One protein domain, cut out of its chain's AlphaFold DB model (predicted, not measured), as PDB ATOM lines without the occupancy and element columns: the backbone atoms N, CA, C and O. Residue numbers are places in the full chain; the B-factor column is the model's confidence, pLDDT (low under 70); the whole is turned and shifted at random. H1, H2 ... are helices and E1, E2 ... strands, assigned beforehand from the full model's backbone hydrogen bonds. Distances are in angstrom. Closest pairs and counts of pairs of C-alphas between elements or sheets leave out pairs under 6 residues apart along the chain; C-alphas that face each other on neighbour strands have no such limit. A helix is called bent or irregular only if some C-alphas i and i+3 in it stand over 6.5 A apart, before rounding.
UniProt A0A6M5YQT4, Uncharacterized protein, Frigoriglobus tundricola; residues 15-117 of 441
ATOM      1  N   GLY A  15       9.448 -16.603  36.186       37.88
ATOM      2  CA  GLY A  15       8.691 -16.599  34.933       37.88
ATOM      3  C   GLY A  15       8.559 -18.031  34.424       37.88
ATOM      4  O   GLY A  15       9.492 -18.814  34.584       37.88
ATOM      5  N   ALA A  16       7.422 -18.379  33.828       37.44
ATOM      6  CA  ALA A  16       7.337 -19.571  32.994       37.44
ATOM      7  C   ALA A  16       7.927 -19.221  31.623       37.44
ATOM      8  O   ALA A  16       7.560 -18.198  31.046       37.44
ATOM      9  N   GLY A  17       8.840 -20.033  31.096       36.28
ATOM     10  CA  GLY A  17       9.317 -19.845  29.729       36.28
ATOM     11  C   GLY A  17       9.863 -21.118  29.097       36.28
ATOM     12  O   GLY A  17      10.250 -22.045  29.802       36.28
ATOM     13  N   GLY A  18       9.840 -21.109  27.758       37.91
ATOM     14  CA  GLY A  18      10.549 -21.989  26.824       37.91
ATOM     15  C   GLY A  18      10.367 -23.498  26.993       37.91
ATOM     16  O   GLY A  18      10.950 -24.099  27.882       37.91
ATOM     17  N   ALA A  19       9.647 -24.132  26.068       43.69
ATOM     18  CA  ALA A  19       9.550 -25.584  25.949       43.69
ATOM     19  C   ALA A  19      10.799 -26.187  25.276       43.69
ATOM     20  O   ALA A  19      11.065 -25.885  24.115       43.69
ATOM     21  N   LEU A  20      11.517 -27.097  25.944       41.34
ATOM     22  CA  LEU A  20      12.408 -28.042  25.255       41.34
ATOM     23  C   LEU A  20      11.603 -29.280  24.831       41.34
ATOM     24  O   LEU A  20      10.959 -29.932  25.656       41.34
ATOM     25  N   ILE A  21      11.627 -29.583  23.531       46.78
ATOM     26  CA  ILE A  21      11.015 -30.779  22.940       46.78
ATOM     27  C   ILE A  21      11.976 -31.949  23.169       46.78
ATOM     28  O   ILE A  21      13.111 -31.920  22.696       46.78
ATOM     29  N   ALA A  22      11.543 -32.978  23.898       45.12
ATOM     30  CA  ALA A  22      12.326 -34.208  24.025       45.12
ATOM     31  C   ALA A  22      12.376 -34.975  22.681       45.12
ATOM     32  O   ALA A  22      11.388 -35.003  21.942       45.12
ATOM     33  N   GLN A  23      13.546 -35.563  22.390       48.66
ATOM     34  CA  GLN A  23      13.930 -36.278  21.158       48.66
ATOM     35  C   GLN A  23      12.952 -37.378  20.693       48.66
ATOM     36  O   GLN A  23      12.185 -37.929  21.480       48.66
ATOM     37  N   ASP A  24      13.033 -37.679  19.390       57.50
ATOM     38  CA  ASP A  24      12.143 -38.521  18.578       57.50
ATOM     39  C   ASP A  24      12.028 -39.976  19.070       57.50
ATOM     40  O   ASP A  24      12.769 -40.867  18.656       57.50
ATOM     41  N   ALA A  25      11.050 -40.231  19.941       69.88
ATOM     42  CA  ALA A  25      10.531 -41.578  20.151       69.88
ATOM     43  C   ALA A  25       9.886 -42.096  18.846       69.88
ATOM     44  O   ALA A  25       9.338 -41.297  18.077       69.88
ATOM     45  N   PRO A  26       9.917 -43.417  18.576       84.50
ATOM     46  CA  PRO A  26       9.209 -43.969  17.429       84.50
ATOM     47  C   PRO A  26       7.707 -43.648  17.520       84.50
ATOM     48  O   PRO A  26       7.170 -43.548  18.630       84.50
ATOM     49  N   PRO A  27       7.004 -43.513  16.379       91.75
ATOM     50  CA  PRO A  27       5.565 -43.294  16.385       91.75
ATOM     51  C   PRO A  27       4.821 -44.363  17.193       91.75
ATOM     52  O   PRO A  27       5.140 -45.551  17.123       91.75
ATOM     53  N   LEU A  28       3.784 -43.945  17.919       93.81
ATOM     54  CA  LEU A  28       2.863 -44.848  18.614       93.81
ATOM     55  C   LEU A  28       2.040 -45.697  17.640       93.81
ATOM     56  O   LEU A  28       1.518 -46.752  18.013       93.81
ATOM     57  N   HIS A  29       1.842 -45.186  16.426       95.62
ATOM     58  CA  HIS A  29       1.107 -45.848  15.362       95.62
ATOM     59  C   HIS A  29       1.498 -45.272  14.009       95.62
ATOM     60  O   HIS A  29       1.639 -44.057  13.877       95.62
ATOM     61  N   THR A  30       1.581 -46.141  13.008       96.19
ATOM     62  CA  THR A  30       1.710 -45.755  11.604       96.19
ATOM     63  C   THR A  30       0.883 -46.721  10.772       96.19
ATOM     64  O   THR A  30       1.053 -47.933  10.895       96.19
ATOM     65  N   GLU A  31       0.020 -46.204   9.902       94.94
ATOM     66  CA  GLU A  31      -0.667 -47.022   8.901       94.94
ATOM     67  C   GLU A  31      -0.881 -46.260   7.583       94.94
ATOM     68  O   GLU A  31      -0.831 -45.026   7.558       94.94
ATOM     69  N   PRO A  32      -1.096 -46.965   6.458       92.81
ATOM     70  CA  PRO A  32      -1.482 -46.319   5.211       92.81
ATOM     71  C   PRO A  32      -2.854 -45.646   5.348       92.81
ATOM     72  O   PRO A  32      -3.823 -46.292   5.741       92.81
ATOM     73  N   GLY A  33      -2.943 -44.366   4.987       88.81
ATOM     74  CA  GLY A  33      -4.216 -43.679   4.777       88.81
ATOM     75  C   GLY A  33      -4.609 -43.645   3.302       88.81
ATOM     76  O   GLY A  33      -3.822 -43.965   2.411       88.81
ATOM     77  N   THR A  34      -5.828 -43.188   3.033       85.69
ATOM     78  CA  THR A  34      -6.414 -43.092   1.687       85.69
ATOM     79  C   THR A  34      -5.623 -42.151   0.769       85.69
ATOM     80  O   THR A  34      -5.572 -42.365  -0.439       85.69
ATOM     81  N   ARG A  35      -5.022 -41.087   1.321       80.00
ATOM     82  CA  ARG A  35      -4.246 -40.090   0.553       80.00
ATOM     83  C   ARG A  35      -2.783 -40.003   0.955       80.00
ATOM     84  O   ARG A  35      -1.941 -39.722   0.111       80.00
ATOM     85  N   ALA A  36      -2.497 -40.194   2.234       86.56
ATOM     86  CA  ALA A  36      -1.155 -40.109   2.776       86.56
ATOM     87  C   ALA A  36      -1.048 -40.994   4.027       86.56
ATOM     88  O   ALA A  36      -2.079 -41.329   4.614       86.56
ATOM     89  N   PRO A  37       0.171 -41.372   4.448       92.12
ATOM     90  CA  PRO A  37       0.374 -42.124   5.681       92.12
ATOM     91  C   PRO A  37      -0.222 -41.402   6.892       92.12
ATOM     92  O   PRO A  37      -0.059 -40.187   7.032       92.12
ATOM     93  N   LEU A  38      -0.881 -42.166   7.760       93.94
ATOM     94  CA  LEU A  38      -1.408 -41.712   9.040       93.94
ATOM     95  C   LEU A  38      -0.402 -42.079  10.125       93.94
ATOM     96  O   LEU A  38      -0.019 -43.244  10.246       93.94
ATOM     97  N   VAL A  39       0.026 -41.094  10.905       95.44
ATOM     98  CA  VAL A  39       1.033 -41.268  11.954       95.44
ATOM     99  C   VAL A  39       0.515 -40.658  13.247       95.44
ATOM    100  O   VAL A  39      -0.008 -39.545  13.254       95.44
ATOM    101  N   ILE A  40       0.672 -41.383  14.351       95.88
ATOM    102  CA  ILE A  40       0.420 -40.869  15.695       95.88
ATOM    103  C   ILE A  40       1.734 -40.917  16.461       95.88
ATOM    104  O   ILE A  40       2.314 -41.985  16.635       95.88
ATOM    105  N   GLU A  41       2.195 -39.769  16.940       94.12
ATOM    106  CA  GLU A  41       3.379 -39.657  17.801       94.12
ATOM    107  C   GLU A  41       3.001 -39.133  19.184       94.12
ATOM    108  O   GLU A  41       2.039 -38.379  19.347       94.12
ATOM    109  N   GLU A  42       3.788 -39.522  20.186       91.19
ATOM    110  CA  GLU A  42       3.751 -38.913  21.511       91.19
ATOM    111  C   GLU A  42       4.851 -37.853  21.602       91.19
ATOM    112  O   GLU A  42       6.010 -38.107  21.275       91.19
ATOM    113  N   ARG A  43       4.500 -36.655  22.064       86.88
ATOM    114  CA  ARG A  43       5.459 -35.590  22.369       86.88
ATOM    115  C   ARG A  43       5.282 -35.142  23.800       86.88
ATOM    116  O   ARG A  43       4.163 -35.064  24.296       86.88
ATOM    117  N   ALA A  44       6.386 -34.795  24.448       82.94
ATOM    118  CA  ALA A  44       6.354 -34.173  25.757       82.94
ATOM    119  C   ALA A  44       6.946 -32.768  25.699       82.94
ATOM    120  O   ALA A  44       8.015 -32.555  25.126       82.94
ATOM    121  N   THR A  45       6.259 -31.831  26.338       77.62
ATOM    122  CA  THR A  45       6.732 -30.471  26.568       77.62
ATOM    123  C   THR A  45       6.925 -30.272  28.057       77.62
ATOM    124  O   THR A  45       6.000 -30.486  28.841       77.62
ATOM    125  N   VAL A  46       8.120 -29.844  28.447       75.19
ATOM    126  CA  VAL A  46       8.429 -29.491  29.831       75.19
ATOM    127  C   VAL A  46       8.284 -27.983  29.996       75.19
ATOM    128  O   VAL A  46       8.796 -27.211  29.188       75.19
ATOM    129  N   MET A  47       7.559 -27.570  31.028       74.00
ATOM    130  CA  MET A  47       7.485 -26.184  31.465       74.00
ATOM    131  C   MET A  47       8.603 -25.932  32.461       74.00
ATOM    132  O   MET A  47       8.760 -26.690  33.418       74.00
ATOM    133  N   HIS A  48       9.364 -24.864  32.268       75.69
ATOM    134  CA  HIS A  48      10.476 -24.524  33.143       75.69
ATOM    135  C   HIS A  48      10.155 -23.330  34.040       75.69
ATOM    136  O   HIS A  48       9.509 -22.366  33.628       75.69
ATOM    137  N   LEU A  49      10.652 -23.397  35.275       70.06
ATOM    138  CA  LEU A  49      10.766 -22.256  36.173       70.06
ATOM    139  C   LEU A  49      12.016 -21.475  35.776       70.06
ATOM    140  O   LEU A  49      13.121 -22.013  35.844       70.06
ATOM    141  N   ILE A  50      11.853 -20.218  35.374       73.94
ATOM    142  CA  ILE A  50      12.955 -19.350  34.960       73.94
ATOM    143  C   ILE A  50      13.185 -18.272  36.011       73.94
ATOM    144  O   ILE A  50      12.254 -17.582  36.432       73.94
ATOM    145  N   ASN A  51      14.444 -18.080  36.399       75.38
ATOM    146  CA  ASN A  51      14.851 -16.908  37.159       75.38
ATOM    147  C   ASN A  51      14.793 -15.666  36.257       75.38
ATOM    148  O   ASN A  51      15.623 -15.510  35.367       75.38
ATOM    149  N   ARG A  52      13.852 -14.751  36.509       72.62
ATOM    150  CA  ARG A  52      13.631 -13.555  35.671       72.62
ATOM    151  C   ARG A  52      14.830 -12.609  35.569       72.62
ATOM    152  O   ARG A  52      14.867 -11.805  34.651       72.62
ATOM    153  N   LYS A  53      15.786 -12.652  36.505       77.44
ATOM    154  CA  LYS A  53      16.978 -11.784  36.469       77.44
ATOM    155  C   LYS A  53      18.122 -12.376  35.655       77.44
ATOM    156  O   LYS A  53      18.945 -11.628  35.148       77.44
ATOM    157  N   THR A  54      18.220 -13.702  35.608       80.25
ATOM    158  CA  THR A  54      19.339 -14.400  34.958       80.25
ATOM    159  C   THR A  54      18.921 -15.169  33.714       80.25
ATOM    160  O   THR A  54      19.785 -15.730  33.049       80.25
ATOM    161  N   GLU A  55      17.615 -15.253  33.451       76.75
ATOM    162  CA  GLU A  55      16.973 -16.058  32.405       76.75
ATOM    163  C   GLU A  55      17.343 -17.550  32.442       76.75
ATOM    164  O   GLU A  55      17.060 -18.308  31.517       76.75
ATOM    165  N   LYS A  56      17.937 -18.019  33.546       79.62
ATOM    166  CA  LYS A  56      18.303 -19.425  33.717       79.62
ATOM    167  C   LYS A  56      17.107 -20.241  34.185       79.62
ATOM    168  O   LYS A  56      16.382 -19.827  35.092       79.62
ATOM    169  N   VAL A  57      16.966 -21.435  33.614       77.81
ATOM    170  CA  VAL A  57      16.076 -22.482  34.126       77.81
ATOM    171  C   VAL A  57      16.576 -22.914  35.503       77.81
ATOM    172  O   VAL A  57      17.730 -23.309  35.653       77.81
ATOM    173  N   ILE A  58      15.710 -22.826  36.508       81.44
ATOM    174  CA  ILE A  58      16.003 -23.204  37.897       81.44
ATOM    175  C   ILE A  58      15.117 -24.347  38.405       81.44
ATOM    176  O   ILE A  58      15.264 -24.775  39.545       81.44
ATOM    177  N   GLY A  59      14.212 -24.857  37.569       76.94
ATOM    178  CA  GLY A  59      13.379 -26.012  37.884       76.94
ATOM    179  C   GLY A  59      12.386 -26.345  36.776       76.94
ATOM    180  O   GLY A  59      12.306 -25.655  35.758       76.94
ATOM    181  N   THR A  60      11.608 -27.399  36.992       76.19
ATOM    182  CA  THR A  60      10.500 -27.800  36.121       76.19
ATOM    183  C   THR A  60       9.190 -27.407  36.789       76.19
ATOM    184  O   THR A  60       8.915 -27.851  37.896       76.19
ATOM    185  N   ALA A  61       8.398 -26.574  36.121       70.62
ATOM    186  CA  ALA A  61       7.075 -26.135  36.559       70.62
ATOM    187  C   ALA A  61       5.963 -27.128  36.187       70.62
ATOM    188  O   ALA A  61       4.867 -27.046  36.715       70.62
ATOM    189  N   GLY A  62       6.221 -28.053  35.265       74.25
ATOM    190  CA  GLY A  62       5.244 -29.060  34.877       74.25
ATOM    191  C   GLY A  62       5.626 -29.761  33.586       74.25
ATOM    192  O   GLY A  62       6.607 -29.402  32.927       74.25
ATOM    193  N   ARG A  63       4.857 -30.779  33.212       79.19
ATOM    194  CA  ARG A  63       5.055 -31.510  31.957       79.19
ATOM    195  C   ARG A  63       3.719 -31.820  31.301       79.19
ATOM    196  O   ARG A  63       2.821 -32.371  31.930       79.19
ATOM    197  N   TYR A  64       3.631 -31.514  30.015       79.81
ATOM    198  CA  TYR A  64       2.535 -31.930  29.154       79.81
ATOM    199  C   TYR A  64       2.994 -33.081  28.281       79.81
ATOM    200  O   TYR A  64       4.064 -33.007  27.676       79.81
ATOM    201  N   THR A  65       2.158 -34.103  28.166       86.44
ATOM    202  CA  THR A  65       2.328 -35.157  27.166       86.44
ATOM    203  C   THR A  65       1.160 -35.105  26.195       86.44
ATOM    204  O   THR A  65       0.006 -35.113  26.623       86.44
ATOM    205  N   TYR A  66       1.459 -35.055  24.901       89.25
ATOM    206  CA  TYR A  66       0.499 -34.922  23.813       89.25
ATOM    207  C   TYR A  66       0.582 -36.119  22.880       89.25
ATOM    208  O   TYR A  66       1.679 -36.542  22.519       89.25
ATOM    209  N   HIS A  67      -0.565 -36.590  22.407       94.00
ATOM    210  CA  HIS A  67      -0.620 -37.331  21.153       94.00
ATOM    211  C   HIS A  67      -0.823 -36.343  20.010       94.00
ATOM    212  O   HIS A  67      -1.681 -35.464  20.098       94.00
ATOM    213  N   ARG A  68      -0.036 -36.479  18.947       93.56
ATOM    214  CA  ARG A  68      -0.130 -35.672  17.728       93.56
ATOM    215  C   ARG A  68      -0.569 -36.563  16.583       93.56
ATOM    216  O   ARG A  68      -0.010 -37.642  16.408       93.56
ATOM    217  N   PHE A  69      -1.556 -36.109  15.822       94.38
ATOM    218  CA  PHE A  69      -2.030 -36.795  14.633       94.38
ATOM    219  C   PHE A  69      -1.455 -36.137  13.391       94.38
ATOM    220  O   PHE A  69      -1.654 -34.940  13.176       94.38
ATOM    221  N   LEU A  70      -0.749 -36.913  12.576       92.38
ATOM    222  CA  LEU A  70      -0.140 -36.440  11.348       92.38
ATOM    223  C   LEU A  70      -0.671 -37.216  10.155       92.38
ATOM    224  O   LEU A  70      -0.814 -38.437  10.198       92.38
ATOM    225  N   ILE A  71      -0.901 -36.490   9.067       89.38
ATOM    226  CA  ILE A  71      -1.311 -37.046   7.781       89.38
ATOM    227  C   ILE A  71      -0.303 -36.547   6.753       89.38
ATOM    228  O   ILE A  71      -0.151 -35.344   6.555       89.38
ATOM    229  N   GLY A  72       0.458 -37.463   6.152       86.25
ATOM    230  CA  GLY A  72       1.515 -37.098   5.200       86.25
ATOM    231  C   GLY A  72       2.617 -36.207   5.786       86.25
ATOM    232  O   GLY A  72       3.244 -35.456   5.049       86.25
ATOM    233  N   GLY A  73       2.835 -36.266   7.105       85.69
ATOM    234  CA  GLY A  73       3.836 -35.461   7.814       85.69
ATOM    235  C   GLY A  73       3.359 -34.076   8.266       85.69
ATOM    236  O   GLY A  73       4.077 -33.405   9.005       85.69
ATOM    237  N   THR A  74       2.145 -33.659   7.901       85.62
ATOM    238  CA  THR A  74       1.525 -32.440   8.436       85.62
ATOM    239  C   THR A  74       0.767 -32.746   9.721       85.62
ATOM    240  O   THR A  74       0.056 -33.743   9.790       85.62
ATOM    241  N   LEU A  75       0.875 -31.873  10.725       88.94
ATOM    242  CA  LEU A  75       0.072 -31.943  11.945       88.94
ATOM    243  C   LEU A  75      -1.396 -31.601  11.649       88.94
ATOM    244  O   LEU A  75      -1.703 -30.461  11.318       88.94
ATOM    245  N   HIS A  76      -2.288 -32.571  11.827       90.56
ATOM    246  CA  HIS A  76      -3.735 -32.388  11.724       90.56
ATOM    247  C   HIS A  76      -4.420 -32.253  13.078       90.56
ATOM    248  O   HIS A  76      -5.586 -31.887  13.114       90.56
ATOM    249  N   GLY A  77      -3.728 -32.513  14.182       92.31
ATOM    250  CA  GLY A  77      -4.298 -32.243  15.486       92.31
ATOM    251  C   GLY A  77      -3.481 -32.770  16.645       92.31
ATOM    252  O   GLY A  77      -2.520 -33.522  16.457       92.31
ATOM    253  N   SER A  78      -3.851 -32.383  17.861       93.44
ATOM    254  CA  SER A  78      -3.260 -32.949  19.069       93.44
ATOM    255  C   SER A  78      -4.224 -33.011  20.245       93.44
ATOM    256  O   SER A  78      -5.151 -32.211  20.370       93.44
ATOM    257  N   GLN A  79      -3.971 -33.953  21.149       93.31
ATOM    258  CA  GLN A  79      -4.652 -34.029  22.433       93.31
ATOM    259  C   GLN A  79      -3.637 -34.155  23.557       93.31
ATOM    260  O   GLN A  79      -2.773 -35.035  23.532       93.31
ATOM    261  N   ALA A  80      -3.762 -33.291  24.563       89.81
ATOM    262  CA  ALA A  80      -3.050 -33.469  25.815       89.81
ATOM    263  C   ALA A  80      -3.594 -34.716  26.518       89.81
ATOM    264  O   ALA A  80      -4.791 -34.846  26.746       89.81
ATOM    265  N   ARG A  81      -2.705 -35.641  26.867       85.06
ATOM    266  CA  ARG A  81      -3.031 -36.882  27.572       85.06
ATOM    267  C   ARG A  81      -2.922 -36.714  29.080       85.06
ATOM    268  O   ARG A  81      -3.733 -37.252  29.831       85.06
ATOM    269  N   LYS A  82      -1.877 -36.009  29.509       78.69
ATOM    270  CA  LYS A  82      -1.520 -35.827  30.911       78.69
ATOM    271  C   LYS A  82      -0.898 -34.452  31.101       78.69
ATOM    272  O   LYS A  82      -0.046 -34.049  30.305       78.69
ATOM    273  N   LEU A  83      -1.322 -33.791  32.168       78.62
ATOM    274  CA  LEU A  83      -0.680 -32.618  32.728       78.62
ATOM    275  C   LEU A  83      -0.130 -33.008  34.100       78.62
ATOM    276  O   LEU A  83      -0.894 -33.280  35.023       78.62
ATOM    277  N   ASP A  84       1.192 -33.081  34.202       76.44
ATOM    278  CA  ASP A  84       1.887 -33.217  35.475       76.44
ATOM    279  C   ASP A  84       2.128 -31.814  36.033       76.44
ATOM    280  O   ASP A  84       3.071 -31.135  35.614       76.44
ATOM    281  N   ASN A  85       1.244 -31.377  36.933       71.56
ATOM    282  CA  ASN A  85       1.412 -30.132  37.682       71.56
ATOM    283  C   ASN A  85       2.608 -30.241  38.633       71.56
ATOM    284  O   ASN A  85       2.950 -31.328  39.116       71.56
ATOM    285  N   HIS A  86       3.238 -29.111  38.935       73.75
ATOM    286  CA  HIS A  86       4.209 -29.073  40.014       73.75
ATOM    287  C   HIS A  86       3.480 -29.183  41.356       73.75
ATOM    288  O   HIS A  86       2.391 -28.646  41.526       73.75
ATOM    289  N   ILE A  87       4.111 -29.800  42.359       70.19
ATOM    290  CA  ILE A  87       3.527 -29.943  43.708       70.19
ATOM    291  C   ILE A  87       3.122 -28.597  44.338       70.19
ATOM    292  O   ILE A  87       2.287 -28.554  45.230       70.19
ATOM    293  N   LEU A  88       3.718 -27.491  43.879       72.06
ATOM    294  CA  LEU A  88       3.396 -26.140  44.349       72.06
ATOM    295  C   LEU A  88       2.132 -25.547  43.709       72.06
ATOM    296  O   LEU A  88       1.612 -24.573  44.248       72.06
ATOM    297  N   ASP A  89       1.625 -26.113  42.611       71.19
ATOM    298  CA  ASP A  89       0.419 -25.608  41.946       71.19
ATOM    299  C   ASP A  89      -0.828 -25.798  42.818       71.19
ATOM    300  O   ASP A  89      -1.669 -24.904  42.895       71.19
ATOM    301  N   ASP A  90      -0.885 -26.880  43.598       70.94
ATOM    302  CA  ASP A  90      -1.966 -27.123  44.561       70.94
ATOM    303  C   ASP A  90      -1.977 -26.085  45.701       70.94
ATOM    304  O   ASP A  90      -3.019 -25.803  46.296       70.94
ATOM    305  N   PHE A  91      -0.834 -25.445  45.977       72.38
ATOM    306  CA  PHE A  91      -0.717 -24.377  46.971       72.38
ATOM    307  C   PHE A  91      -1.028 -22.985  46.401       72.38
ATOM    308  O   PHE A  91      -1.020 -22.013  47.161       72.38
ATOM    309  N   GLN A  92      -1.349 -22.844  45.106       68.88
ATOM    310  CA  GLN A  92      -1.766 -21.550  44.539       68.88
ATOM    311  C   GLN A  92      -3.023 -21.005  45.234       68.88
ATOM    312  O   GLN A  92      -3.146 -19.794  45.433       68.88
ATOM    313  N   CYS A  93      -3.896 -21.893  45.720       66.56
ATOM    314  CA  CYS A  93      -5.053 -21.556  46.552       66.56
ATOM    315  C   CYS A  93      -4.702 -20.969  47.937       66.56
ATOM    316  O   CYS A  93      -5.597 -20.663  48.712       66.56
ATOM    317  N   LEU A  94      -3.420 -20.831  48.290       70.19
ATOM    318  CA  LEU A  94      -2.974 -20.107  49.488       70.19
ATOM    319  C   LEU A  94      -2.434 -18.711  49.164       70.19
ATOM    320  O   LEU A  94      -2.090 -17.956  50.072       70.19
ATOM    321  N   THR A  95      -2.319 -18.377  47.877       69.06
ATOM    322  CA  THR A  95      -1.720 -17.120  47.416       69.06
ATOM    323  C   THR A  95      -2.754 -16.057  47.061       69.06
ATOM    324  O   THR A  95      -2.382 -14.891  46.919       69.06
ATOM    325  N   ALA A  96      -4.040 -16.413  46.939       72.25
ATOM    326  CA  ALA A  96      -5.062 -15.420  46.647       72.25
ATOM    327  C   ALA A  96      -5.393 -14.586  47.891       72.25
ATOM    328  O   ALA A  96      -5.484 -15.086  49.015       72.25
ATOM    329  N   ALA A  97      -5.582 -13.284  47.675       77.50
ATOM    330  CA  ALA A  97      -5.839 -12.320  48.742       77.50
ATOM    331  C   ALA A  97      -7.245 -12.464  49.353       77.50
ATOM    332  O   ALA A  97      -7.480 -11.971  50.457       77.50
ATOM    333  N   HIS A  98      -8.168 -13.131  48.651       81.75
ATOM    334  CA  HIS A  98      -9.557 -13.288  49.061       81.75
ATOM    335  C   HIS A  98      -9.960 -14.775  49.159       81.75
ATOM    336  O   HIS A  98      -9.688 -15.542  48.235       81.75
ATOM    337  N   PRO A  99     -10.676 -15.213  50.217       81.00
ATOM    338  CA  PRO A  99     -11.123 -16.606  50.357       81.00
ATOM    339  C   PRO A  99     -11.948 -17.142  49.175       81.00
ATOM    340  O   PRO A  99     -11.829 -18.311  48.815       81.00
ATOM    341  N   TRP A 100     -12.764 -16.293  48.544       81.56
ATOM    342  CA  TRP A 100     -13.517 -16.662  47.335       81.56
ATOM    343  C   TRP A 100     -12.626 -16.932  46.121       81.56
ATOM    344  O   TRP A 100     -12.930 -17.838  45.348       81.56
ATOM    345  N   ASP A 101     -11.512 -16.212  45.982       82.31
ATOM    346  CA  ASP A 101     -10.560 -16.460  44.900       82.31
ATOM    347  C   ASP A 101      -9.896 -17.825  45.093       82.31
ATOM    348  O   ASP A 101      -9.728 -18.566  44.132       82.31
ATOM    349  N   ASN A 102      -9.613 -18.220  46.340       80.81
ATOM    350  CA  ASN A 102      -9.091 -19.556  46.640       80.81
ATOM    351  C   ASN A 102     -10.071 -20.658  46.223       80.81
ATOM    352  O   ASN A 102      -9.647 -21.661  45.652       80.81
ATOM    353  N   LEU A 103     -11.375 -20.465  46.453       78.94
ATOM    354  CA  LEU A 103     -12.402 -21.410  46.007       78.94
ATOM    355  C   LEU A 103     -12.496 -21.465  44.474       78.94
ATOM    356  O   LEU A 103     -12.618 -22.551  43.914       78.94
ATOM    357  N   ALA A 104     -12.405 -20.318  43.796       79.75
ATOM    358  CA  ALA A 104     -12.410 -20.250  42.338       79.75
ATOM    359  C   ALA A 104     -11.170 -20.922  41.724       79.75
ATOM    360  O   ALA A 104     -11.302 -21.700  40.783       79.75
ATOM    361  N   VAL A 105      -9.981 -20.677  42.285       78.88
ATOM    362  CA  VAL A 105      -8.714 -21.300  41.866       78.88
ATOM    363  C   VAL A 105      -8.756 -22.808  42.092       78.88
ATOM    364  O   VAL A 105      -8.457 -23.568  41.175       78.88
ATOM    365  N   LEU A 106      -9.183 -23.256  43.275       77.75
ATOM    366  CA  LEU A 106      -9.303 -24.679  43.592       77.75
ATOM    367  C   LEU A 106     -10.324 -25.367  42.673       77.75
ATOM    368  O   LEU A 106     -10.054 -26.434  42.122       77.75
ATOM    369  N   GLY A 107     -11.477 -24.729  42.453       78.25
ATOM    370  CA  GLY A 107     -12.480 -25.190  41.500       78.25
ATOM    371  C   GLY A 107     -11.912 -25.305  40.089       78.25
ATOM    372  O   GLY A 107     -12.087 -26.340  39.454       78.25
ATOM    373  N   ALA A 108     -11.179 -24.298  39.610       77.88
ATOM    374  CA  ALA A 108     -10.534 -24.334  38.301       77.88
ATOM    375  C   ALA A 108      -9.509 -25.475  38.200       77.88
ATOM    376  O   ALA A 108      -9.563 -26.235  37.240       77.88
ATOM    377  N   LEU A 109      -8.644 -25.660  39.202       74.00
ATOM    378  CA  LEU A 109      -7.642 -26.733  39.219       74.00
ATOM    379  C   LEU A 109      -8.274 -28.132  39.158       74.00
ATOM    380  O   LEU A 109      -7.761 -29.001  38.457       74.00
ATOM    381  N   HIS A 110      -9.393 -28.350  39.854       74.25
ATOM    382  CA  HIS A 110     -10.049 -29.662  39.903       74.25
ATOM    383  C   HIS A 110     -11.071 -29.915  38.789       74.25
ATOM    384  O   HIS A 110     -11.351 -31.073  38.480       74.25
ATOM    385  N   THR A 111     -11.654 -28.870  38.200       74.38
ATOM    386  CA  THR A 111     -12.632 -29.010  37.105       74.38
ATOM    387  C   THR A 111     -11.991 -28.936  35.727       74.38
ATOM    388  O   THR A 111     -12.555 -29.461  34.766       74.38
ATOM    389  N   TYR A 112     -10.814 -28.318  35.611       78.25
ATOM    390  CA  TYR A 112     -10.098 -28.234  34.352       78.25
ATOM    391  C   TYR A 112      -9.541 -29.600  33.955       78.25
ATOM    392  O   TYR A 112      -8.607 -30.128  34.558       78.25
ATOM    393  N   ASN A 113     -10.094 -30.159  32.883       82.62
ATOM    394  CA  ASN A 113      -9.554 -31.342  32.244       82.62
ATOM    395  C   ASN A 113      -8.844 -30.941  30.952       82.62
ATOM    396  O   ASN A 113      -9.481 -30.686  29.933       82.62
ATOM    397  N   VAL A 114      -7.510 -30.952  30.980       80.88
ATOM    398  CA  VAL A 114      -6.662 -30.633  29.820       80.88
ATOM    399  C   VAL A 114      -6.979 -31.496  28.590       80.88
ATOM    400  O   VAL A 114      -6.750 -31.074  27.462       80.88
ATOM    401  N   ARG A 115      -7.535 -32.702  28.788       84.75
ATOM    402  CA  ARG A 115      -7.941 -33.595  27.696       84.75
ATOM    403  C   ARG A 115      -9.143 -33.063  26.918       84.75
ATOM    404  O   ARG A 115      -9.360 -33.501  25.797       84.75
ATOM    405  N   GLU A 116      -9.932 -32.160  27.493       85.94
ATOM    406  CA  GLU A 116     -11.091 -31.542  26.837       85.94
ATOM    407  C   GLU A 116     -10.764 -30.187  26.197       85.94
ATOM    408  O   GLU A 116     -11.647 -29.544  25.618       85.94
ATOM    409  N   GLU A 117      -9.513 -29.735  26.294       89.00
ATOM    410  CA  GLU A 117      -9.094 -28.487  25.677       89.00
ATOM    411  C   GLU A 117      -8.726 -28.738  24.213       89.00
ATOM    412  O   GLU A 117      -7.828 -29.538  23.950       89.00
TER     413      GLU A 117
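AT A GLANCE: This is residues 15 to 117 of the 441 residues of an uncharacterized protein of Frigoriglobus tundricola (UniProt A0A6M5YQT4). A long, twisted ribbon of three strands, E3, E4 and E5, has the shorter E1 and E2 along different parts of E3's free side, and a small helical hairpin, H1 and H2, lies beyond the end of E5, off the sheet. The 103 printed residues hold, in order, E1 E2 E3 E4 E5 H1 H2; the sheet is branched and antiparallel, the class mixed. The whole is loose and flat, with a radius of gyration of the C-alphas of 17.8 A and spans of 56 by 34 by 17 A.

HOW THE PARTS SIT: E1, residues 15 to 21, is the antiparallel neighbour of E3, residues 38 to 51, with N 15 and O 50 3.0 A apart. E2, residues 29 to 31, forms a hairpin with E3, N 38 to O 31 being 2.9 A. E1 and E2 lie on one side of E3; E4, residues 57 to 71, lies on the other side, in a hairpin with N 45 to O 64 at 2.8 A. E4 and E5, residues 74 to 85, form the next hairpin, with N 69 to O 77 at 2.8 A; E2 to E5 make a meander, each strand the antiparallel neighbour of the one before. H1, residues 89 to 94, and H2, residues 99 to 111, touch, opposite ways at a shallow tilt of 19 degrees; their closest C-alphas, Cys 93 and Asn 102, are 4.5 A apart. Neither helix is on the sheet. In H2 every O i to N i+4 pair is within hydrogen-bond range; in H1 0 of 2 are, beside 2 of 3 O i to N i+3 pairs. H1 is only just irregular: C-alphas 90 and 93 are 6.7 A apart.

IN THESE COORDINATES: E1 begins at C-alpha 15, (8.691, -16.599, 34.933). E3 spans 40.9 A, E4 34.8 A, E5 29.3 A and H2 18.2 A. E4 bends by 71 degrees at residue 61, E5 by 61 degrees at residue 77. H2 ends at C-alpha 111, (-12.632, -29.010, 37.105).

THE WHOLE: The C-alphas farthest apart, of Thr 34 and Ala 97, are 56.2 A apart. The printed part has no cut, and no link is long. Mean pLDDT of the printed part is 78.1; residues 15 to 25, 92 to 93 and 95 are under 70.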